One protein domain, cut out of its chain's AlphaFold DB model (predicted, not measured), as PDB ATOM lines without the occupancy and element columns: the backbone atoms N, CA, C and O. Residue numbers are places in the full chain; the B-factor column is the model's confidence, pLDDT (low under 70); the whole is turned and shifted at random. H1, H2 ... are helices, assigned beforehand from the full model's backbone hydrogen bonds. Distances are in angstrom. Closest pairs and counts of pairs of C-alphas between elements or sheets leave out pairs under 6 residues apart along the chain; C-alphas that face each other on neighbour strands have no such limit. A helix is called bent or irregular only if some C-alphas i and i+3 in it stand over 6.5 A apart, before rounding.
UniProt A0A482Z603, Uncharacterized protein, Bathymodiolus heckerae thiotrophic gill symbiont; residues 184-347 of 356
ATOM      1  N   TYR A 184     227.869 227.947 224.182       96.00
ATOM      2  CA  TYR A 184     227.292 229.287 224.047       96.00
ATOM      3  C   TYR A 184     226.093 229.285 223.092       96.00
ATOM      4  O   TYR A 184     225.008 229.748 223.442       96.00
ATOM      5  N   SER A 185     226.270 228.724 221.894       95.81
ATOM      6  CA  SER A 185     225.217 228.656 220.877       95.81
ATOM      7  C   SER A 185     224.067 227.759 221.334       95.81
ATOM      8  O   SER A 185     222.906 228.117 221.152       95.81
ATOM      9  N   ARG A 186     224.371 226.657 222.029       95.44
ATOM     10  CA  ARG A 186     223.375 225.785 222.663       95.44
ATOM     11  C   ARG A 186     222.545 226.523 223.714       95.44
ATOM     12  O   ARG A 186     221.321 226.420 223.680       95.44
ATOM     13  N   LEU A 187     223.189 227.264 224.618       97.44
ATOM     14  CA  LEU A 187     222.506 228.075 225.628       97.44
ATOM     15  C   LEU A 187     221.591 229.110 224.966       97.44
ATOM     16  O   LEU A 187     220.403 229.172 225.279       97.44
ATOM     17  N   ARG A 188     222.141 229.889 224.027       97.44
ATOM     18  CA  ARG A 188     221.405 230.914 223.281       97.44
ATOM     19  C   ARG A 188     220.173 230.324 222.595       97.44
ATOM     20  O   ARG A 188     219.076 230.847 222.768       97.44
ATOM     21  N   ARG A 189     220.336 229.221 221.859       96.94
ATOM     22  CA  ARG A 189     219.231 228.545 221.170       96.94
ATOM     23  C   ARG A 189     218.176 228.055 222.156       96.94
ATOM     24  O   ARG A 189     216.996 228.291 221.937       96.94
ATOM     25  N   GLY A 190     218.587 227.441 223.265       97.19
ATOM     26  CA  GLY A 190     217.664 226.984 224.304       97.19
ATOM     27  C   GLY A 190     216.819 228.115 224.900       97.19
ATOM     28  O   GLY A 190     215.621 227.931 225.092       97.19
ATOM     29  N   ILE A 191     217.413 229.292 225.131       98.44
ATOM     30  CA  ILE A 191     216.694 230.486 225.606       98.44
ATOM     31  C   ILE A 191     215.685 230.974 224.558       98.44
ATOM     32  O   ILE A 191     214.528 231.210 224.901       98.44
ATOM     33  N   ILE A 192     216.091 231.090 223.290       98.00
ATOM     34  CA  ILE A 192     215.210 231.537 222.195       98.00
ATOM     35  C   ILE A 192     214.009 230.598 222.041       98.00
ATOM     36  O   ILE A 192     212.864 231.049 222.054       98.00
ATOM     37  N   GLU A 193     214.255 229.287 221.954       97.31
ATOM     38  CA  GLU A 193     213.195 228.280 221.810       97.31
ATOM     39  C   GLU A 193     212.241 228.288 223.010       97.31
ATOM     40  O   GLU A 193     211.030 228.153 222.837       97.31
ATOM     41  N   ALA A 194     212.765 228.491 224.223       98.00
ATOM     42  CA  ALA A 194     211.941 228.631 225.416       98.00
ATOM     43  C   ALA A 194     211.025 229.851 225.326       98.00
ATOM     44  O   ALA A 194     209.823 229.729 225.532       98.00
ATOM     45  N   CYS A 195     211.579 231.014 224.979       98.19
ATOM     46  CA  CYS A 195     210.818 232.256 224.895       98.19
ATOM     47  C   CYS A 195     209.718 232.164 223.830       98.19
ATOM     48  O   CYS A 195     208.573 232.508 224.111       98.19
ATOM     49  N   HIS A 196     210.019 231.616 222.648       96.75
ATOM     50  CA  HIS A 196     209.016 231.384 221.602       96.75
ATOM     51  C   HIS A 196     207.917 230.413 222.049       96.75
ATOM     52  O   HIS A 196     206.729 230.690 221.873       96.75
ATOM     53  N   PHE A 197     208.298 229.287 222.661       96.94
ATOM     54  CA  PHE A 197     207.341 228.311 223.176       96.94
ATOM     55  C   PHE A 197     206.414 228.932 224.229       96.94
ATOM     56  O   PHE A 197     205.195 228.788 224.135       96.94
ATOM     57  N   LEU A 198     206.976 229.661 225.193       97.31
ATOM     58  CA  LEU A 198     206.231 230.279 226.287       97.31
ATOM     59  C   LEU A 198     205.325 231.411 225.799       97.31
ATOM     60  O   LEU A 198     204.181 231.480 226.235       97.31
ATOM     61  N   LYS A 199     205.761 232.225 224.830       96.25
ATOM     62  CA  LYS A 199     204.886 233.208 224.171       96.25
ATOM     63  C   LYS A 199     203.664 232.539 223.543       96.25
ATOM     64  O   LYS A 199     202.541 232.927 223.841       96.25
ATOM     65  N   SER A 200     203.868 231.457 222.788       94.88
ATOM     66  CA  SER A 200     202.758 230.705 222.178       94.88
ATOM     67  C   SER A 200     201.817 230.048 223.201       94.88
ATOM     68  O   SER A 200     200.678 229.710 222.877       94.88
ATOM     69  N   LEU A 201     202.303 229.811 224.426       93.06
ATOM     70  CA  LEU A 201     201.513 229.279 225.531       93.06
ATOM     71  C   LEU A 201     200.630 230.373 226.148       93.06
ATOM     72  O   LEU A 201     199.452 230.118 226.377       93.06
ATOM     73  N   ILE A 202     201.188 231.569 226.363       92.69
ATOM     74  CA  ILE A 202     200.476 232.746 226.886       92.69
ATOM     75  C   ILE A 202     199.390 233.190 225.900       92.69
ATOM     76  O   ILE A 202     198.239 233.323 226.291       92.69
ATOM     77  N   GLU A 203     199.712 233.294 224.604       90.12
ATOM     78  CA  GLU A 203     198.756 233.673 223.546       90.12
ATOM     79  C   GLU A 203     197.491 232.798 223.513       90.12
ATOM     80  O   GLU A 203     196.435 233.237 223.060       90.12
ATOM     81  N   LYS A 204     197.592 231.546 223.976       89.69
ATOM     82  CA  LYS A 204     196.459 230.618 224.064       89.69
ATOM     83  C   LYS A 204     195.698 230.737 225.380       89.69
ATOM     84  O   LYS A 204     194.499 230.467 225.388       89.69
ATOM     85  N   ASP A 205     196.395 231.032 226.476       88.81
ATOM     86  CA  ASP A 205     195.847 231.036 227.832       88.81
ATOM     87  C   ASP A 205     196.771 231.778 228.824       88.81
ATOM     88  O   ASP A 205     197.743 231.215 229.338       88.81
ATOM     89  N   ASP A 206     196.418 233.017 229.177       85.94
ATOM     90  CA  ASP A 206     197.127 233.815 230.191       85.94
ATOM     91  C   ASP A 206     197.147 233.144 231.577       85.94
ATOM     92  O   ASP A 206     198.059 233.384 232.374       85.94
ATOM     93  N   ALA A 207     196.213 232.230 231.880       86.44
ATOM     94  CA  ALA A 207     196.196 231.505 233.154       86.44
ATOM     95  C   ALA A 207     197.390 230.544 233.319       86.44
ATOM     96  O   ALA A 207     197.583 229.965 234.402       86.44
ATOM     97  N   LYS A 208     198.199 230.369 232.264       90.12
ATOM     98  CA  LYS A 208     199.481 229.655 232.284       90.12
ATOM     99  C   LYS A 208     200.595 230.445 232.958       90.12
ATOM    100  O   LYS A 208     201.586 229.834 233.356       90.12
ATOM    101  N   ILE A 209     200.435 231.749 233.160       90.94
ATOM    102  CA  ILE A 209     201.346 232.547 233.980       90.94
ATOM    103  C   ILE A 209     201.024 232.249 235.451       90.94
ATOM    104  O   ILE A 209     199.964 232.613 235.953       90.94
ATOM    105  N   GLN A 210     201.924 231.559 236.157       89.88
ATOM    106  CA  GLN A 210     201.797 231.344 237.611       89.88
ATOM    107  C   GLN A 210     202.604 232.348 238.430       89.88
ATOM    108  O   GLN A 210     202.439 232.405 239.644       89.88
ATOM    109  N   PHE A 211     203.467 233.132 237.783       90.19
ATOM    110  CA  PHE A 211     204.294 234.138 238.438       90.19
ATOM    111  C   PHE A 211     203.477 235.116 239.299       90.19
ATOM    112  O   PHE A 211     203.885 235.485 240.399       90.19
ATOM    113  N   THR A 212     202.270 235.458 238.843       88.25
ATOM    114  CA  THR A 212     201.332 236.345 239.543       88.25
ATOM    115  C   THR A 212     200.914 235.827 240.922       88.25
ATOM    116  O   THR A 212     200.562 236.620 241.795       88.25
ATOM    117  N   SER A 213     201.017 234.517 241.173       86.12
ATOM    118  CA  SER A 213     200.757 233.912 242.484       86.12
ATOM    119  C   SER A 213     201.770 234.320 243.558       86.12
ATOM    120  O   SER A 213     201.477 234.154 244.740       86.12
ATOM    121  N   PHE A 214     202.939 234.842 243.174       88.62
ATOM    122  CA  PHE A 214     203.984 235.297 244.095       88.62
ATOM    123  C   PHE A 214     203.935 236.800 244.388       88.62
ATOM    124  O   PHE A 214     204.759 237.306 245.152       88.62
ATOM    125  N   ILE A 215     202.994 237.538 243.793       89.69
ATOM    126  CA  ILE A 215     202.849 238.970 244.051       89.69
ATOM    127  C   ILE A 215     202.379 239.174 245.496       89.69
ATOM    128  O   ILE A 215     201.380 238.592 245.936       89.69
ATOM    129  N   LYS A 216     203.093 240.027 246.239       89.00
ATOM    130  CA  LYS A 216     202.711 240.425 247.597       89.00
ATOM    131  C   LYS A 216     201.304 241.010 247.609       89.00
ATOM    132  O   LYS A 216     200.870 241.666 246.665       89.00
ATOM    133  N   ARG A 217     200.600 240.814 248.720       87.31
ATOM    134  CA  ARG A 217     199.257 241.358 248.916       87.31
ATOM    135  C   ARG A 217     199.265 242.478 249.943       87.31
ATOM    136  O   ARG A 217     199.997 242.421 250.930       87.31
ATOM    137  N   ASP A 218     198.449 243.493 249.705       87.44
ATOM    138  CA  ASP A 218     198.229 244.585 250.640       87.44
ATOM    139  C   ASP A 218     197.349 244.145 251.829       87.44
ATOM    140  O   ASP A 218     196.895 243.001 251.935       87.44
ATOM    141  N   LYS A 219     197.056 245.079 252.743       85.56
ATOM    142  CA  LYS A 219     196.195 244.819 253.914       85.56
ATOM    143  C   LYS A 219     194.761 244.407 253.547       85.56
ATOM    144  O   LYS A 219     194.052 243.889 254.405       85.56
ATOM    145  N   LYS A 220     194.323 244.658 252.310       85.44
ATOM    146  CA  LYS A 220     193.011 244.286 251.764       85.44
ATOM    147  C   LYS A 220     193.078 242.999 250.929       85.44
ATOM    148  O   LYS A 220     192.111 242.677 250.240       85.44
ATOM    149  N   LEU A 221     194.189 242.261 251.009       81.81
ATOM    150  CA  LEU A 221     194.466 241.032 250.263       81.81
ATOM    151  C   LEU A 221     194.516 241.216 248.736       81.81
ATOM    152  O   LEU A 221     194.442 240.227 248.001       81.81
ATOM    153  N   GLN A 222     194.674 242.450 248.253       83.50
ATOM    154  CA  GLN A 222     194.826 242.756 246.832       83.50
ATOM    155  C   GLN A 222     196.306 242.717 246.429       83.50
ATOM    156  O   GLN A 222     197.148 243.100 247.242       83.50
ATOM    157  N   PRO A 223     196.651 242.258 245.214       85.31
ATOM    158  CA  PRO A 223     198.019 242.339 244.705       85.31
ATOM    159  C   PRO A 223     198.557 243.778 244.766       85.31
ATOM    160  O   PRO A 223     197.851 244.715 244.401       85.31
ATOM    161  N   VAL A 224     199.796 243.965 245.235       88.00
ATOM    162  CA  VAL A 224     200.425 245.304 245.327       88.00
ATOM    163  C   VAL A 224     200.819 245.880 243.965       88.00
ATOM    164  O   VAL A 224     201.016 247.086 243.843       88.00
ATOM    165  N   ILE A 225     200.941 245.015 242.960       87.75
ATOM    166  CA  ILE A 225     201.181 245.349 241.557       87.75
ATOM    167  C   ILE A 225     200.285 244.478 240.678       87.75
ATOM    168  O   ILE A 225     199.878 243.385 241.081       87.75
ATOM    169  N   GLU A 226     200.017 244.953 239.471       85.25
ATOM    170  CA  GLU A 226     199.387 244.177 238.410       85.25
ATOM    171  C   GLU A 226     200.444 243.873 237.348       85.25
ATOM    172  O   GLU A 226     201.228 244.748 236.991       85.25
ATOM    173  N   ILE A 227     200.484 242.624 236.883       83.25
ATOM    174  CA  ILE A 227     201.361 242.195 235.793       83.25
ATOM    175  C   ILE A 227     200.454 241.707 234.677       83.25
ATOM    176  O   ILE A 227     199.755 240.703 234.839       83.25
ATOM    177  N   VAL A 228     200.457 242.427 233.559       85.62
ATOM    178  CA  VAL A 228     199.676 242.066 232.375       85.62
ATOM    179  C   VAL A 228     200.481 241.144 231.461       85.62
ATOM    180  O   VAL A 228     201.711 241.193 231.426       85.62
ATOM    181  N   GLY A 229     199.792 240.294 230.694       85.44
ATOM    182  CA  GLY A 229     200.438 239.318 229.806       85.44
ATOM    183  C   GLY A 229     201.422 239.955 228.815       85.44
ATOM    184  O   GLY A 229     202.468 239.375 228.527       85.44
ATOM    185  N   THR A 230     201.157 241.187 228.369       89.62
ATOM    186  CA  THR A 230     202.056 241.960 227.499       89.62
ATOM    187  C   THR A 230     203.420 242.235 228.127       89.62
ATOM    188  O   THR A 230     204.421 242.204 227.415       89.62
ATOM    189  N   ASP A 231     203.494 242.450 229.443       91.69
ATOM    190  CA  ASP A 231     204.766 242.693 230.135       91.69
ATOM    191  C   ASP A 231     205.621 241.424 230.138       91.69
ATOM    192  O   ASP A 231     206.818 241.468 229.853       91.69
ATOM    193  N   ILE A 232     204.985 240.267 230.353       94.19
ATOM    194  CA  ILE A 232     205.651 238.962 230.282       94.19
ATOM    195  C   ILE A 232     206.115 238.651 228.854       94.19
ATOM    196  O   ILE A 232     207.213 238.127 228.669       94.19
ATOM    197  N   VAL A 233     205.328 238.997 227.833       95.31
ATOM    198  CA  VAL A 233     205.746 238.846 226.429       95.31
ATOM    199  C   VAL A 233     206.974 239.711 226.127       95.31
ATOM    200  O   VAL A 233     207.951 239.192 225.587       95.31
ATOM    201  N   ASN A 234     206.974 240.981 226.544       95.75
ATOM    202  CA  ASN A 234     208.116 241.888 226.372       95.75
ATOM    203  C   ASN A 234     209.367 241.393 227.115       95.75
ATOM    204  O   ASN A 234     210.488 241.488 226.601       95.75
ATOM    205  N   TYR A 235     209.185 240.830 228.311       96.56
ATOM    206  CA  TYR A 235     210.247 240.185 229.074       96.56
ATOM    207  C   TYR A 235     210.861 239.008 228.303       96.56
ATOM    208  O   TYR A 235     212.079 238.954 228.126       96.56
ATOM    209  N   LEU A 236     210.034 238.100 227.773       97.88
ATOM    210  CA  LEU A 236     210.501 236.966 226.969       97.88
ATOM    211  C   LEU A 236     211.209 237.420 225.685       97.88
ATOM    212  O   LEU A 236     212.255 236.868 225.343       97.88
ATOM    213  N   ASP A 237     210.698 238.449 225.004       97.69
ATOM    214  CA  ASP A 237     211.349 239.022 223.818       97.69
ATOM    215  C   ASP A 237     212.721 239.619 224.144       97.69
ATOM    216  O   ASP A 237     213.687 239.411 223.404       97.69
ATOM    217  N   THR A 238     212.836 240.285 225.295       97.81
ATOM    218  CA  THR A 238     214.111 240.811 225.793       97.81
ATOM    219  C   THR A 238     215.109 239.684 226.058       97.81
ATOM    220  O   THR A 238     216.264 239.770 225.639       97.81
ATOM    221  N   LEU A 239     214.682 238.600 226.717       98.19
ATOM    222  CA  LEU A 239     215.557 237.459 227.004       98.19
ATOM    223  C   LEU A 239     215.996 236.718 225.733       98.19
ATOM    224  O   LEU A 239     217.166 236.342 225.631       98.19
ATOM    225  N   ALA A 240     215.101 236.545 224.755       97.69
ATOM    226  CA  ALA A 240     215.397 235.872 223.489       97.69
ATOM    227  C   ALA A 240     216.490 236.590 222.676       97.69
ATOM    228  O   ALA A 240     217.311 235.947 222.021       97.69
ATOM    229  N   GLN A 241     216.529 237.922 222.741       96.25
ATOM    230  CA  GLN A 241     217.476 238.747 221.984       96.25
ATOM    231  C   GLN A 241     218.768 239.055 222.751       96.25
ATOM    232  O   GLN A 241     219.708 239.615 222.189       96.25
ATOM    233  N   PHE A 242     218.835 238.684 224.031       97.00
ATOM    234  CA  PHE A 242     219.871 239.164 224.939       97.00
ATOM    235  C   PHE A 242     221.284 238.695 224.570       97.00
ATOM    236  O   PHE A 242     222.255 239.443 224.698       97.00
ATOM    237  N   LEU A 243     221.416 237.434 224.148       96.62
ATOM    238  CA  LEU A 243     222.704 236.847 223.789       96.62
ATOM    239  C   LEU A 243     222.948 236.999 222.278       96.62
ATOM    240  O   LEU A 243     222.188 236.435 221.477       96.62
ATOM    241  N   PRO A 244     224.000 237.728 221.855       95.44
ATOM    242  CA  PRO A 244     224.275 237.938 220.441       95.44
ATOM    243  C   PRO A 244     224.598 236.630 219.718       95.44
ATOM    244  O   PRO A 244     225.115 235.674 220.287       95.44
ATOM    245  N   LEU A 245     224.336 236.594 218.411       94.94
ATOM    246  CA  LEU A 245     224.646 235.422 217.593       94.94
ATOM    247  C   LEU A 245     226.152 235.110 217.571       94.94
ATOM    248  O   LEU A 245     226.543 233.940 217.602       94.94
ATOM    249  N   LYS A 246     226.993 236.146 217.517       93.44
ATOM    250  CA  LYS A 246     228.448 236.031 217.620       93.44
ATOM    251  C   LYS A 246     228.854 236.022 219.087       93.44
ATOM    252  O   LYS A 246     228.699 237.031 219.771       93.44
ATOM    253  N   GLN A 247     229.425 234.905 219.534       93.75
ATOM    254  CA  GLN A 247     229.991 234.810 220.873       93.75
ATOM    255  C   GLN A 247     231.102 235.865 221.040       93.75
ATOM    256  O   GLN A 247     232.040 235.890 220.233       93.75
ATOM    257  N   PRO A 248     231.024 236.741 222.056       94.19
ATOM    258  CA  PRO A 248     232.107 237.670 222.357       94.19
ATOM    259  C   PRO A 248     233.362 236.948 222.857       94.19
ATOM    260  O   PRO A 248     233.370 235.742 223.098       94.19
ATOM    261  N   ASN A 249     234.433 237.702 223.110       94.38
ATOM    262  CA  ASN A 249     235.553 237.162 223.880       94.38
ATOM    263  C   ASN A 249     235.105 236.750 225.303       94.38
ATOM    264  O   ASN A 249     234.019 237.108 225.763       94.38
ATOM    265  N   GLU A 250     235.937 235.985 226.005       91.62
ATOM    266  CA  GLU A 250     235.592 235.401 227.308       91.62
ATOM    267  C   GLU A 250     235.172 236.451 228.352       91.62
ATOM    268  O   GLU A 250     234.147 236.293 229.019       91.62
ATOM    269  N   GLN A 251     235.907 237.565 228.438       91.19
ATOM    270  CA  GLN A 251     235.615 238.647 229.380       91.19
ATOM    271  C   GLN A 251     234.242 239.277 229.111       91.19
ATOM    272  O   GLN A 251     233.430 239.421 230.026       91.19
ATOM    273  N   LEU A 252     233.956 239.621 227.852       94.19
ATOM    274  CA  LEU A 252     232.671 240.199 227.460       94.19
ATOM    275  C   LEU A 252     231.527 239.187 227.583       94.19
ATOM    276  O   LEU A 252     230.423 239.567 227.962       94.19
ATOM    277  N   THR A 253     231.791 237.903 227.331       94.44
ATOM    278  CA  THR A 253     230.808 236.826 227.522       94.44
ATOM    279  C   THR A 253     230.369 236.747 228.983       94.44
ATOM    280  O   THR A 253     229.175 236.699 229.268       94.44
ATOM    281  N   ASN A 254     231.312 236.808 229.928       92.06
ATOM    282  CA  ASN A 254     230.994 236.806 231.355       92.06
ATOM    283  C   ASN A 254     230.151 238.030 231.763       92.06
ATOM    284  O   ASN A 254     229.162 237.890 232.486       92.06
ATOM    285  N   VAL A 255     230.495 239.220 231.254       92.56
ATOM    286  CA  VAL A 255     229.704 240.445 231.476       92.56
ATOM    287  C   VAL A 255     228.283 240.284 230.933       92.56
ATOM    288  O   VAL A 255     227.327 240.587 231.643       92.56
ATOM    289  N   GLN A 256     228.126 239.757 229.718       94.88
ATOM    290  CA  GLN A 256     226.810 239.505 229.127       94.88
ATOM    291  C   GLN A 256     225.990 238.515 229.946       94.88
ATOM    292  O   GLN A 256     224.826 238.781 230.217       94.88
ATOM    293  N   TYR A 257     226.585 237.415 230.406       95.94
ATOM    294  CA  TYR A 257     225.894 236.462 231.274       95.94
ATOM    295  C   TYR A 257     225.443 237.084 232.591       95.94
ATOM    296  O   TYR A 257     224.342 236.805 233.061       95.94
ATOM    297  N   ARG A 258     226.248 237.972 233.174       93.44
ATOM    298  CA  ARG A 258     225.865 238.692 234.390       93.44
ATOM    299  C   ARG A 258     224.675 239.609 234.143       93.44
ATOM    300  O   ARG A 258     223.733 239.607 234.930       93.44
ATOM    301  N   LEU A 259     224.714 240.381 233.058       94.44
ATOM    302  CA  LEU A 259     223.614 241.264 232.672       94.44
ATOM    303  C   LEU A 259     222.351 240.465 232.325       94.44
ATOM    304  O   LEU A 259     221.259 240.874 232.711       94.44
ATOM    305  N   PHE A 260     222.502 239.303 231.687       96.69
ATOM    306  CA  PHE A 260     221.403 238.390 231.392       96.69
ATOM    307  C   PHE A 260     220.735 237.916 232.681       96.69
ATOM    308  O   PHE A 260     219.528 238.069 232.829       96.69
ATOM    309  N   LEU A 261     221.508 237.408 233.649       95.25
ATOM    310  CA  LEU A 261     220.947 236.956 234.924       95.25
ATOM    311  C   LEU A 261     220.293 238.093 235.707       95.25
ATOM    312  O   LEU A 261     219.256 237.866 236.320       95.25
ATOM    313  N   ARG A 262     220.865 239.302 235.682       93.31
ATOM    314  CA  ARG A 262     220.243 240.479 236.308       93.31
ATOM    315  C   ARG A 262     218.899 240.799 235.670       93.31
ATOM    316  O   ARG A 262     217.926 240.957 236.389       93.31
ATOM    317  N   THR A 263     218.850 240.836 234.341       95.19
ATOM    318  CA  THR A 263     217.620 241.103 233.580       95.19
ATOM    319  C   THR A 263     216.576 240.023 233.841       95.19
ATOM    320  O   THR A 263     215.426 240.319 234.123       95.19
ATOM    321  N   MET A 264     216.991 238.757 233.838       95.69
ATOM    322  CA  MET A 264     216.120 237.621 234.112       95.69
ATOM    323  C   MET A 264     215.568 237.644 235.544       95.69
ATOM    324  O   MET A 264     214.385 237.383 235.746       95.69
ATOM    325  N   ALA A 265     216.412 237.936 236.534       93.25
ATOM    326  CA  ALA A 265     216.046 237.892 237.947       93.25
ATOM    327  C   ALA A 265     215.377 239.182 238.455       93.25
ATOM    328  O   ALA A 265     214.879 239.188 239.579       93.25
ATOM    329  N   HIS A 266     215.357 240.251 237.651       90.50
ATOM    330  CA  HIS A 266     214.743 241.538 237.988       90.50
ATOM    331  C   HIS A 266     213.249 241.416 238.310       90.50
ATOM    332  O   HIS A 266     212.758 242.096 239.202       90.50
ATOM    333  N   GLU A 267     212.536 240.491 237.667       89.88
ATOM    334  CA  GLU A 267     211.121 240.263 237.973       89.88
ATOM    335  C   GLU A 267     210.910 239.853 239.441       89.88
ATOM    336  O   GLU A 267     209.910 240.206 240.054       89.88
ATOM    337  N   TRP A 268     211.887 239.190 240.070       90.00
ATOM    338  CA  TRP A 268     211.809 238.660 241.439       90.00
ATOM    339  C   TRP A 268     212.187 239.679 242.529       90.00
ATOM    340  O   TRP A 268     212.777 239.325 243.556       90.00
ATOM    341  N   GLU A 269     211.876 240.952 242.297       86.56
ATOM    342  CA  GLU A 269     212.204 242.076 243.175       86.56
ATOM    343  C   GLU A 269     211.240 242.245 244.369       86.56
ATOM    344  O   GLU A 269     210.592 241.304 244.826       86.56
ATOM    345  N   GLU A 270     211.207 243.437 244.974       78.81
ATOM    346  CA  GLU A 270     210.611 243.688 246.290       78.81
ATOM    347  C   GLU A 270     209.123 243.349 246.382       78.81
ATOM    348  O   GLU A 270     208.662 242.956 247.456       78.81
ATOM    349  N   ASN A 271     208.378 243.455 245.280       85.56
ATOM    350  CA  ASN A 271     206.943 243.166 245.233       85.56
ATOM    351  C   ASN A 271     206.622 241.673 245.091       85.56
ATOM    352  O   ASN A 271     205.453 241.295 245.164       85.56
ATOM    353  N   ILE A 272     207.647 240.829 244.947       88.00
ATOM    354  CA  ILE A 272     207.517 239.382 244.815       88.00
ATOM    355  C   ILE A 272     208.002 238.689 246.085       88.00
ATOM    356  O   ILE A 272     209.069 238.978 246.644       88.00
ATOM    357  N   ASP A 273     207.208 237.741 246.562       85.88
ATOM    358  CA  ASP A 273     207.506 236.949 247.741       85.88
ATOM    359  C   ASP A 273     207.284 235.458 247.463       85.88
ATOM    360  O   ASP A 273     206.147 235.055 247.212       85.88
ATOM    361  N   PRO A 274     208.341 234.622 247.519       85.12
ATOM    362  CA  PRO A 274     208.198 233.174 247.418       85.12
ATOM    363  C   PRO A 274     207.151 232.606 248.388       85.12
ATOM    364  O   PRO A 274     206.471 231.641 248.046       85.12
ATOM    365  N   GLU A 275     206.970 233.231 249.557       83.31
ATOM    366  CA  GLU A 275     206.006 232.798 250.575       83.31
ATOM    367  C   GLU A 275     204.566 233.270 250.313       83.31
ATOM    368  O   GLU A 275     203.635 232.751 250.931       83.31
ATOM    369  N   ALA A 276     204.343 234.210 249.384       78.94
ATOM    370  CA  ALA A 276     203.004 234.734 249.084       78.94
ATOM    371  C   ALA A 276     202.104 233.738 248.336       78.94
ATOM    372  O   ALA A 276     200.903 233.997 248.193       78.94
ATOM    373  N   ILE A 277     202.650 232.603 247.880       71.56
ATOM    374  CA  ILE A 277     201.879 231.594 247.162       71.56
ATOM    375  C   ILE A 277     200.741 231.085 248.064       71.56
ATOM    376  O   ILE A 277     200.943 230.514 249.141       71.56
ATOM    377  N   ASN A 278     199.502 231.337 247.648       59.91
ATOM    378  CA  ASN A 278     198.345 230.937 248.432       59.91
ATOM    379  C   ASN A 278     198.194 229.410 248.333       59.91
ATOM    380  O   ASN A 278     197.956 228.878 247.251       59.91
ATOM    381  N   LYS A 279     198.322 228.696 249.458       55.03
ATOM    382  CA  LYS A 279     198.202 227.220 249.524       55.03
ATOM    383  C   LYS A 279     196.799 226.709 249.156       55.03
ATOM    384  O   LYS A 279     196.585 225.508 249.042       55.03
ATOM    385  N   ILE A 280     195.837 227.616 248.986       44.53
ATOM    386  CA  ILE A 280     194.455 227.321 248.618       44.53
ATOM    387  C   ILE A 280     194.362 227.253 247.085       44.53
ATOM    388  O   ILE A 280     194.294 228.285 246.424       44.53
ATOM    389  N   GLY A 281     194.363 226.038 246.527       49.34
ATOM    390  CA  GLY A 281     194.103 225.786 245.099       49.34
ATOM    391  C   GLY A 281     195.246 225.146 244.303       49.34
ATOM    392  O   GLY A 281     195.054 224.827 243.133       49.34
ATOM    393  N   TYR A 282     196.407 224.918 244.919       53.19
ATOM    394  CA  TYR A 282     197.458 224.080 244.340       53.19
ATOM    395  C   TYR A 282     197.305 222.641 244.839       53.19
ATOM    396  O   TYR A 282     197.116 222.409 246.034       53.19
ATOM    397  N   GLU A 283     197.424 221.667 243.936       53.94
ATOM    398  CA  GLU A 283     197.672 220.282 244.334       53.94
ATOM    399  C   GLU A 283     198.986 220.258 245.131       53.94
ATOM    400  O   GLU A 283     200.041 220.657 244.627       53.94
ATOM    401  N   TYR A 284     198.904 219.854 246.403       49.91
ATOM    402  CA  TYR A 284     199.975 219.944 247.409       49.91
ATOM    403  C   TYR A 284     201.320 219.335 246.969       49.91
ATOM    404  O   TYR A 284     202.355 219.668 247.539       49.91
ATOM    405  N   GLU A 285     201.328 218.469 245.957       55.47
ATOM    406  CA  GLU A 285     202.515 217.732 245.525       55.47
ATOM    407  C   GLU A 285     203.556 218.591 244.786       55.47
ATOM    408  O   GLU A 285     204.742 218.312 244.909       55.47
ATOM    409  N   ASN A 286     203.164 219.658 244.072       60.94
ATOM    410  CA  ASN A 286     204.108 220.449 243.250       60.94
ATOM    411  C   ASN A 286     204.457 221.824 243.850       60.94
ATOM    412  O   ASN A 286     205.310 222.541 243.324       60.94
ATOM    413  N   ILE A 287     203.797 222.219 244.945       65.19
ATOM    414  CA  ILE A 287     203.977 223.548 245.549       65.19
ATOM    415  C   ILE A 287     205.381 223.722 246.144       65.19
ATOM    416  O   ILE A 287     205.924 224.823 246.121       65.19
ATOM    417  N   HIS A 288     205.986 222.635 246.633       69.94
ATOM    418  CA  HIS A 288     207.326 222.646 247.219       69.94
ATOM    419  C   HIS A 288     208.410 222.944 246.178       69.94
ATOM    420  O   HIS A 288     209.297 223.759 246.445       69.94
ATOM    421  N   ASP A 289     208.308 222.358 244.985       77.25
ATOM    422  CA  ASP A 289     209.267 222.578 243.898       77.25
ATOM    423  C   ASP A 289     209.176 224.015 243.380       77.25
ATOM    424  O   ASP A 289     210.176 224.728 243.322       77.25
ATOM    425  N   ILE A 290     207.955 224.482 243.104       81.75
ATOM    426  CA  ILE A 290     207.683 225.840 242.611       81.75
ATOM    427  C   ILE A 290     208.140 226.900 243.630       81.75
ATOM    428  O   ILE A 290     208.783 227.886 243.262       81.75
ATOM    429  N   HIS A 291     207.880 226.672 244.919       84.06
ATOM    430  CA  HIS A 291     208.367 227.527 246.003       84.06
ATOM    431  C   HIS A 291     209.902 227.547 246.077       84.06
ATOM    432  O   HIS A 291     210.512 228.607 246.229       84.06
ATOM    433  N   THR A 292     210.541 226.384 245.935       88.25
ATOM    434  CA  THR A 292     212.005 226.277 245.917       88.25
ATOM    435  C   THR A 292     212.592 227.054 244.743       88.25
ATOM    436  O   THR A 292     213.557 227.797 244.921       88.25
ATOM    437  N   PHE A 293     211.987 226.957 243.561       92.25
ATOM    438  CA  PHE A 293     212.435 227.696 242.384       92.25
ATOM    439  C   PHE A 293     212.339 229.213 242.589       92.25
ATOM    440  O   PHE A 293     213.317 229.917 242.342       92.25
ATOM    441  N   ALA A 294     211.232 229.720 243.139       90.88
ATOM    442  CA  ALA A 294     211.089 231.141 243.472       90.88
ATOM    443  C   ALA A 294     212.186 231.637 244.436       90.88
ATOM    444  O   ALA A 294     212.775 232.704 244.232       90.88
ATOM    445  N   TRP A 295     212.525 230.844 245.460       92.06
ATOM    446  CA  TRP A 295     213.635 231.159 246.366       92.06
ATOM    447  C   TRP A 295     214.988 231.193 245.662       92.06
ATOM    448  O   TRP A 295     215.761 232.129 245.881       92.06
ATOM    449  N   VAL A 296     215.272 230.217 244.793       93.38
ATOM    450  CA  VAL A 296     216.504 230.199 243.988       93.38
ATOM    451  C   VAL A 296     216.638 231.488 243.180       93.38
ATOM    452  O   VAL A 296     217.730 232.059 243.122       93.38
ATOM    453  N   LEU A 297     215.547 231.999 242.606       92.88
ATOM    454  CA  LEU A 297     215.578 233.229 241.816       92.88
ATOM    455  C   LEU A 297     215.789 234.478 242.672       92.88
ATOM    456  O   LEU A 297     216.615 235.323 242.322       92.88
ATOM    457  N   LYS A 298     215.146 234.560 243.839       90.12
ATOM    458  CA  LYS A 298     215.361 235.661 244.790       90.12
ATOM    459  C   LYS A 298     216.806 235.708 245.298       90.12
ATOM    460  O   LYS A 298     217.415 236.774 245.396       90.12
ATOM    461  N   ILE A 299     217.392 234.539 245.556       90.31
ATOM    462  CA  ILE A 299     218.807 234.402 245.915       90.31
ATOM    463  C   ILE A 299     219.706 234.794 244.733       90.31
ATOM    464  O   ILE A 299     220.649 235.563 244.914       90.31
ATOM    465  N   THR A 300     219.387 234.342 243.517       91.56
ATOM    466  CA  THR A 300     220.123 234.683 242.285       91.56
ATOM    467  C   THR A 300     220.161 236.191 242.051       91.56
ATOM    468  O   THR A 300     221.226 236.747 241.765       91.56
ATOM    469  N   ARG A 301     219.033 236.885 242.236       89.69
ATOM    470  CA  ARG A 301     218.956 238.350 242.177       89.69
ATOM    471  C   ARG A 301     219.944 238.990 243.152       89.69
ATOM    472  O   ARG A 301     220.716 239.868 242.772       89.69
ATOM    473  N   ASN A 302     219.976 238.530 244.401       86.31
ATOM    474  CA  ASN A 302     220.894 239.074 245.406       86.31
ATOM    475  C   ASN A 302     222.365 238.791 245.066       86.31
ATOM    476  O   ASN A 302     223.206 239.686 245.172       86.31
ATOM    477  N   TRP A 303     222.684 237.576 244.616       88.44
ATOM    478  CA  TRP A 303     224.048 237.194 244.244       88.44
ATOM    479  C   TRP A 303     224.581 237.988 243.052       88.44
ATOM    480  O   TRP A 303     225.733 238.425 243.075       88.44
ATOM    481  N   THR A 304     223.743 238.219 242.041       86.25
ATOM    482  CA  THR A 304     224.110 238.974 240.832       86.25
ATOM    483  C   THR A 304     224.215 240.483 241.072       86.25
ATOM    484  O   THR A 304     224.981 241.161 240.374       86.25
ATOM    485  N   SER A 305     223.492 241.020 242.059       79.94
ATOM    486  CA  SER A 305     223.525 242.443 242.418       79.94
ATOM    487  C   SER A 305     224.628 242.801 243.412       79.94
ATOM    488  O   SER A 305     225.194 243.888 243.303       79.94
ATOM    489  N   HIS A 306     224.962 241.915 244.357       73.31
ATOM    490  CA  HIS A 306     225.766 242.307 245.523       73.31
ATOM    491  C   HIS A 306     227.025 241.481 245.778       73.31
ATOM    492  O   HIS A 306     227.901 241.966 246.490       73.31
ATOM    493  N   ALA A 307     227.140 240.257 245.248       63.78
ATOM    494  CA  ALA A 307     228.103 239.309 245.814       63.78
ATOM    495  C   ALA A 307     229.077 238.657 244.819       63.78
ATOM    496  O   ALA A 307     230.011 238.004 245.269       63.78
ATOM    497  N   ASN A 308     228.914 238.813 243.498       71.44
ATOM    498  CA  ASN A 308     229.749 238.156 242.467       71.44
ATOM    499  C   ASN A 308     229.969 236.635 242.712       71.44
ATOM    500  O   ASN A 308     230.876 236.033 242.146       71.44
ATOM    501  N   LEU A 309     229.128 235.989 243.537       75.56
ATOM    502  CA  LEU A 309     229.341 234.628 244.058       75.56
ATOM    503  C   LEU A 309     229.221 233.541 242.987       75.56
ATOM    504  O   LEU A 309     229.638 232.409 243.203       75.56
ATOM    505  N   LEU A 310     228.630 233.883 241.844       78.62
ATOM    506  CA  LEU A 310     228.440 232.984 240.711       78.62
ATOM    507  C   LEU A 310     229.569 233.093 239.673       78.62
ATOM    508  O   LEU A 310     229.487 232.472 238.616       78.62
ATOM    509  N   GLU A 311     230.599 233.907 239.924       83.00
ATOM    510  CA  GLU A 311     231.673 234.132 238.959       83.00
ATOM    511  C   GLU A 311     232.804 233.092 239.045       83.00
ATOM    512  O   GLU A 311     233.212 232.716 240.144       83.00
ATOM    513  N   PRO A 312     233.368 232.669 237.894       86.00
ATOM    514  CA  PRO A 312     232.971 233.042 236.535       86.00
ATOM    515  C   PRO A 312     231.685 232.331 236.083       86.00
ATOM    516  O   PRO A 312     231.514 231.128 236.285       86.00
ATOM    517  N   LEU A 313     230.805 233.071 235.404       91.56
ATOM    518  CA  LEU A 313     229.555 232.527 234.884       91.56
ATOM    519  C   LEU A 313     229.826 231.635 233.675       91.56
ATOM    520  O   LEU A 313     230.450 232.060 232.701       91.56
ATOM    521  N   LYS A 314     229.313 230.406 233.735       92.56
ATOM    522  CA  LYS A 314     229.410 229.415 232.660       92.56
ATOM    523  C   LYS A 314     228.027 229.067 232.106       92.56
ATOM    524  O   LYS A 314     227.047 229.177 232.849       92.56
ATOM    525  N   PRO A 315     227.931 228.582 230.852       94.88
ATOM    526  CA  PRO A 315     226.654 228.249 230.220       94.88
ATOM    527  C   PRO A 315     225.764 227.309 231.043       94.88
ATOM    528  O   PRO A 315     224.551 227.482 231.067       94.88
ATOM    529  N   GLN A 316     226.370 226.373 231.778       94.75
ATOM    530  CA  GLN A 316     225.705 225.424 232.677       94.75
ATOM    531  C   GLN A 316     224.829 226.127 233.722       94.75
ATOM    532  O   GLN A 316     223.668 225.772 233.907       94.75
ATOM    533  N   ILE A 317     225.396 227.132 234.400       94.06
ATOM    534  CA  ILE A 317     224.717 227.866 235.474       94.06
ATOM    535  C   ILE A 317     223.574 228.688 234.882       94.06
ATOM    536  O   ILE A 317     222.478 228.696 235.434       94.06
ATOM    537  N   ILE A 318     223.807 229.338 233.737       96.69
ATOM    538  CA  ILE A 318     222.777 230.139 233.067       96.69
ATOM    539  C   ILE A 318     221.617 229.254 232.610       96.69
ATOM    540  O   ILE A 318     220.469 229.572 232.898       96.69
ATOM    541  N   ALA A 319     221.909 228.124 231.962       97.19
ATOM    542  CA  ALA A 319     220.900 227.174 231.506       97.19
ATOM    543  C   ALA A 319     220.054 226.636 232.668       97.19
ATOM    544  O   ALA A 319     218.826 226.579 232.567       97.19
ATOM    545  N   PHE A 320     220.702 226.283 233.781       96.00
ATOM    546  CA  PHE A 320     220.023 225.826 234.988       96.00
ATOM    547  C   PHE A 320     219.109 226.912 235.566       96.00
ATOM    548  O   PHE A 320     217.908 226.691 235.696       96.00
ATOM    549  N   LEU A 321     219.652 228.100 235.857       96.56
ATOM    550  CA  LEU A 321     218.891 229.195 236.464       96.56
ATOM    551  C   LEU A 321     217.747 229.667 235.562       96.56
ATOM    552  O   LEU A 321     216.661 229.941 236.059       96.56
ATOM    553  N   PHE A 322     217.962 229.704 234.247       97.81
ATOM    554  CA  PHE A 322     216.913 230.020 233.284       97.81
ATOM    555  C   PHE A 322     215.802 228.968 233.286       97.81
ATOM    556  O   PHE A 322     214.628 229.321 233.342       97.81
ATOM    557  N   THR A 323     216.144 227.676 233.292       97.25
ATOM    558  CA  THR A 323     215.147 226.591 233.349       97.25
ATOM    559  C   THR A 323     214.316 226.673 234.631       97.25
ATOM    560  O   THR A 323     213.088 226.624 234.573       97.25
ATOM    561  N   VAL A 324     214.977 226.874 235.776       95.69
ATOM    562  CA  VAL A 324     214.324 227.079 237.079       95.69
ATOM    563  C   VAL A 324     213.407 228.302 237.038       95.69
ATOM    564  O   VAL A 324     212.271 228.226 237.499       95.69
ATOM    565  N   ASN A 325     213.854 229.403 236.428       96.44
ATOM    566  CA  ASN A 325     213.052 230.613 236.282       96.44
ATOM    567  C   ASN A 325     211.774 230.360 235.479       96.44
ATOM    568  O   ASN A 325     210.683 230.669 235.946       96.44
ATOM    569  N   MET A 326     211.890 229.740 234.301       96.88
ATOM    570  CA  MET A 326     210.727 229.451 233.458       96.88
ATOM    571  C   MET A 326     209.742 228.515 234.176       96.88
ATOM    572  O   MET A 326     208.534 228.742 234.151       96.88
ATOM    573  N   ARG A 327     210.249 227.504 234.893       94.19
ATOM    574  CA  ARG A 327     209.433 226.597 235.718       94.19
ATOM    575  C   ARG A 327     208.794 227.271 236.929       94.19
ATOM    576  O   ARG A 327     207.774 226.784 237.401       94.19
ATOM    577  N   ALA A 328     209.363 228.367 237.426       92.50
ATOM    578  CA  ALA A 328     208.769 229.188 238.476       92.50
ATOM    579  C   ALA A 328     207.728 230.168 237.916       92.50
ATOM    580  O   ALA A 328     206.695 230.373 238.543       92.50
ATOM    581  N   MET A 329     207.945 230.730 236.725       93.06
ATOM    582  CA  MET A 329     207.052 231.731 236.132       93.06
ATOM    583  C   MET A 329     205.819 231.132 235.436       93.06
ATOM    584  O   MET A 329     204.756 231.759 235.437       93.06
ATOM    585  N   PHE A 330     205.920 229.913 234.889       93.62
ATOM    586  CA  PHE A 330     204.889 229.317 234.030       93.62
ATOM    587  C   PHE A 330     204.403 227.941 234.504       93.62
ATOM    588  O   PHE A 330     205.178 227.107 234.970       93.62
ATOM    589  N   LYS A 331     203.105 227.671 234.315       91.56
ATOM    590  CA  LYS A 331     202.488 226.355 234.544       91.56
ATOM    591  C   LYS A 331     202.844 225.410 233.402       91.56
ATOM    592  O   LYS A 331     202.161 225.370 232.376       91.56
ATOM    593  N   LEU A 332     203.907 224.642 233.598       91.38
ATOM    594  CA  LEU A 332     204.421 223.679 232.626       91.38
ATOM    595  C   LEU A 332     204.130 222.236 233.066       91.38
ATOM    596  O   LEU A 332     204.161 221.951 234.264       91.38
ATOM    597  N   PRO A 333     203.869 221.310 232.126       90.00
ATOM    598  CA  PRO A 333     203.619 219.909 232.461       90.00
ATOM    599  C   PRO A 333     204.901 219.237 232.981       90.00
ATOM    600  O   PRO A 333     205.999 219.700 232.674       90.00
ATOM    601  N   LYS A 334     204.789 218.183 233.805       86.31
ATOM    602  CA  LYS A 334     205.935 217.580 234.528       86.31
ATOM    603  C   LYS A 334     207.028 217.059 233.592       86.31
ATOM    604  O   LYS A 334     208.196 217.013 233.967       86.31
ATOM    605  N   GLU A 335     206.660 216.677 232.377       92.19
ATOM    606  CA  GLU A 335     207.579 216.200 231.361       92.19
ATOM    607  C   GLU A 335     208.573 217.290 230.945       92.19
ATOM    608  O   GLU A 335     208.274 218.488 230.927       92.19
ATOM    609  N   VAL A 336     209.771 216.857 230.557       93.12
ATOM    610  CA  VAL A 336     210.812 217.752 230.041       93.12
ATOM    611  C   VAL A 336     210.395 218.291 228.672       93.12
ATOM    612  O   VAL A 336     210.223 217.521 227.717       93.12
ATOM    613  N   GLN A 337     210.279 219.613 228.576       95.06
ATOM    614  CA  GLN A 337     209.945 220.340 227.355       95.06
ATOM    615  C   GLN A 337     211.115 220.328 226.365       95.06
ATOM    616  O   GLN A 337     212.270 220.108 226.732       95.06
ATOM    617  N   LEU A 338     210.839 220.586 225.084       92.81
ATOM    618  CA  LEU A 338     211.866 220.518 224.041       92.81
ATOM    619  C   LEU A 338     213.025 221.498 224.292       92.81
ATOM    620  O   LEU A 338     214.184 221.091 224.237       92.81
ATOM    621  N   TYR A 339     212.721 222.753 224.634       95.69
ATOM    622  CA  TYR A 339     213.746 223.758 224.939       95.69
ATOM    623  C   TYR A 339     214.581 223.370 226.172       95.69
ATOM    624  O   TYR A 339     215.783 223.621 226.219       95.69
ATOM    625  N   GLU A 340     213.976 222.690 227.151       96.44
ATOM    626  CA  GLU A 340     214.681 222.220 228.345       96.44
ATOM    627  C   GLU A 340     215.678 221.128 227.992       96.44
ATOM    628  O   GLU A 340     216.778 221.128 228.524       96.44
ATOM    629  N   ARG A 341     215.369 220.238 227.040       94.31
ATOM    630  CA  ARG A 341     216.350 219.250 226.554       94.31
ATOM    631  C   ARG A 341     217.580 219.926 225.949       94.31
ATOM    632  O   ARG A 341     218.695 219.444 226.142       94.31
ATOM    633  N   ILE A 342     217.393 221.047 225.248       94.38
ATOM    634  CA  ILE A 342     218.494 221.838 224.682       94.38
ATOM    635  C   ILE A 342     219.356 222.427 225.807       94.38
ATOM    636  O   ILE A 342     220.577 222.261 225.775       94.38
ATOM    637  N   LEU A 343     218.723 223.064 226.798       95.94
ATOM    638  CA  LEU A 343     219.385 223.718 227.934       95.94
ATOM    639  C   LEU A 343     220.063 222.725 228.884       95.94
ATOM    640  O   LEU A 343     221.209 222.929 229.274       95.94
ATOM    641  N   LEU A 344     219.400 221.618 229.218       93.38
ATOM    642  CA  LEU A 344     219.970 220.535 230.023       93.38
ATOM    643  C   LEU A 344     221.168 219.893 229.322       93.38
ATOM    644  O   LEU A 344     222.086 219.432 229.990       93.38
ATOM    645  N   GLY A 345     221.218 219.939 227.988       91.00
ATOM    646  CA  GLY A 345     222.399 219.561 227.223       91.00
ATOM    647  C   GLY A 345     223.634 220.425 227.510       91.00
ATOM    648  O   GLY A 345     224.738 219.987 227.208       91.00
ATOM    649  N   CYS A 346     223.506 221.633 228.070       91.88
ATOM    650  CA  CYS A 346     224.667 222.405 228.533       91.88
ATOM    651  C   CYS A 346     225.300 221.791 229.789       91.88
ATOM    652  O   CYS A 346     226.480 222.018 230.042       91.88
ATOM    653  N   ILE A 347     224.527 221.053 230.592       89.38
ATOM    654  CA  ILE A 347     224.964 220.499 231.874       89.38
ATOM    655  C   ILE A 347     225.658 219.154 231.613       89.38
ATOM    656  O   ILE A 347     225.051 218.258 231.021       89.38
TER     657      ILE A 347
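This is residues 184 to 347 of the 356 residues of an uncharacterized protein of Bathymodiolus heckerae thiotrophic gill symbiont (UniProt A0A482Z603). Four helices, H1, H3, H4 and H6, stand side by side as a bundle, while H5 crosses H4 and H6 and short H7 packs on H1 and H6. The long unnamed stretches 215 to 228 and 269 to 286 lie at one end, where residues 280 to 285 stick out. The printed part has 164 residues with seven named helices, H1 to H7 in order, and no named strand. It is all helix and compact, with a radius of gyration of the C-alphas of 15.7 A and spans of 51 by 35 by 29 A.

Find C-alpha 184 at (227.292, 229.287, 224.047); from there H1, residues 184 to 202, runs 27.2 A. Next come H2, residues 211 to 214, and H3, residues 229 to 241. H4, residues 250 to 268, runs 27.9 A and is irregular, but only just: C-alphas 264 and 267 are 6.8 A apart. H5, residues 287 to 306, runs 28.8 A. H6 is residues 315 to 329; H7, residues 338 to 344, ends with C-alpha 344 at (219.970, 220.535, 230.023).

Look first at H1 and H3, which touch at a shallow tilt of 17 degrees, opposite ways; their closest C-alphas, Ile 192 and Ala 240, are 4.5 A apart. The hub, H6, touches H1, H4, H5 and H7. H5 touches it with residues 290 to 297 alone, at a steep tilt of 52 degrees, closest at C-alphas 290 and 328, 5.4 A. H2 is close to H6 but not clearly touching. Every O i to N i+4 pair is within hydrogen-bond range in H1, H3, H5, H6 and H7; in H4, 13 of 15 are, and H2 is too short for one.

The farthest C-alphas, Lys 220 and Asn 249, are 51.4 A apart. The printed part has no cut; the links H2 to H3 and H4 to H5 are long. Residues 278 to 288 and 307 have pLDDT under 70.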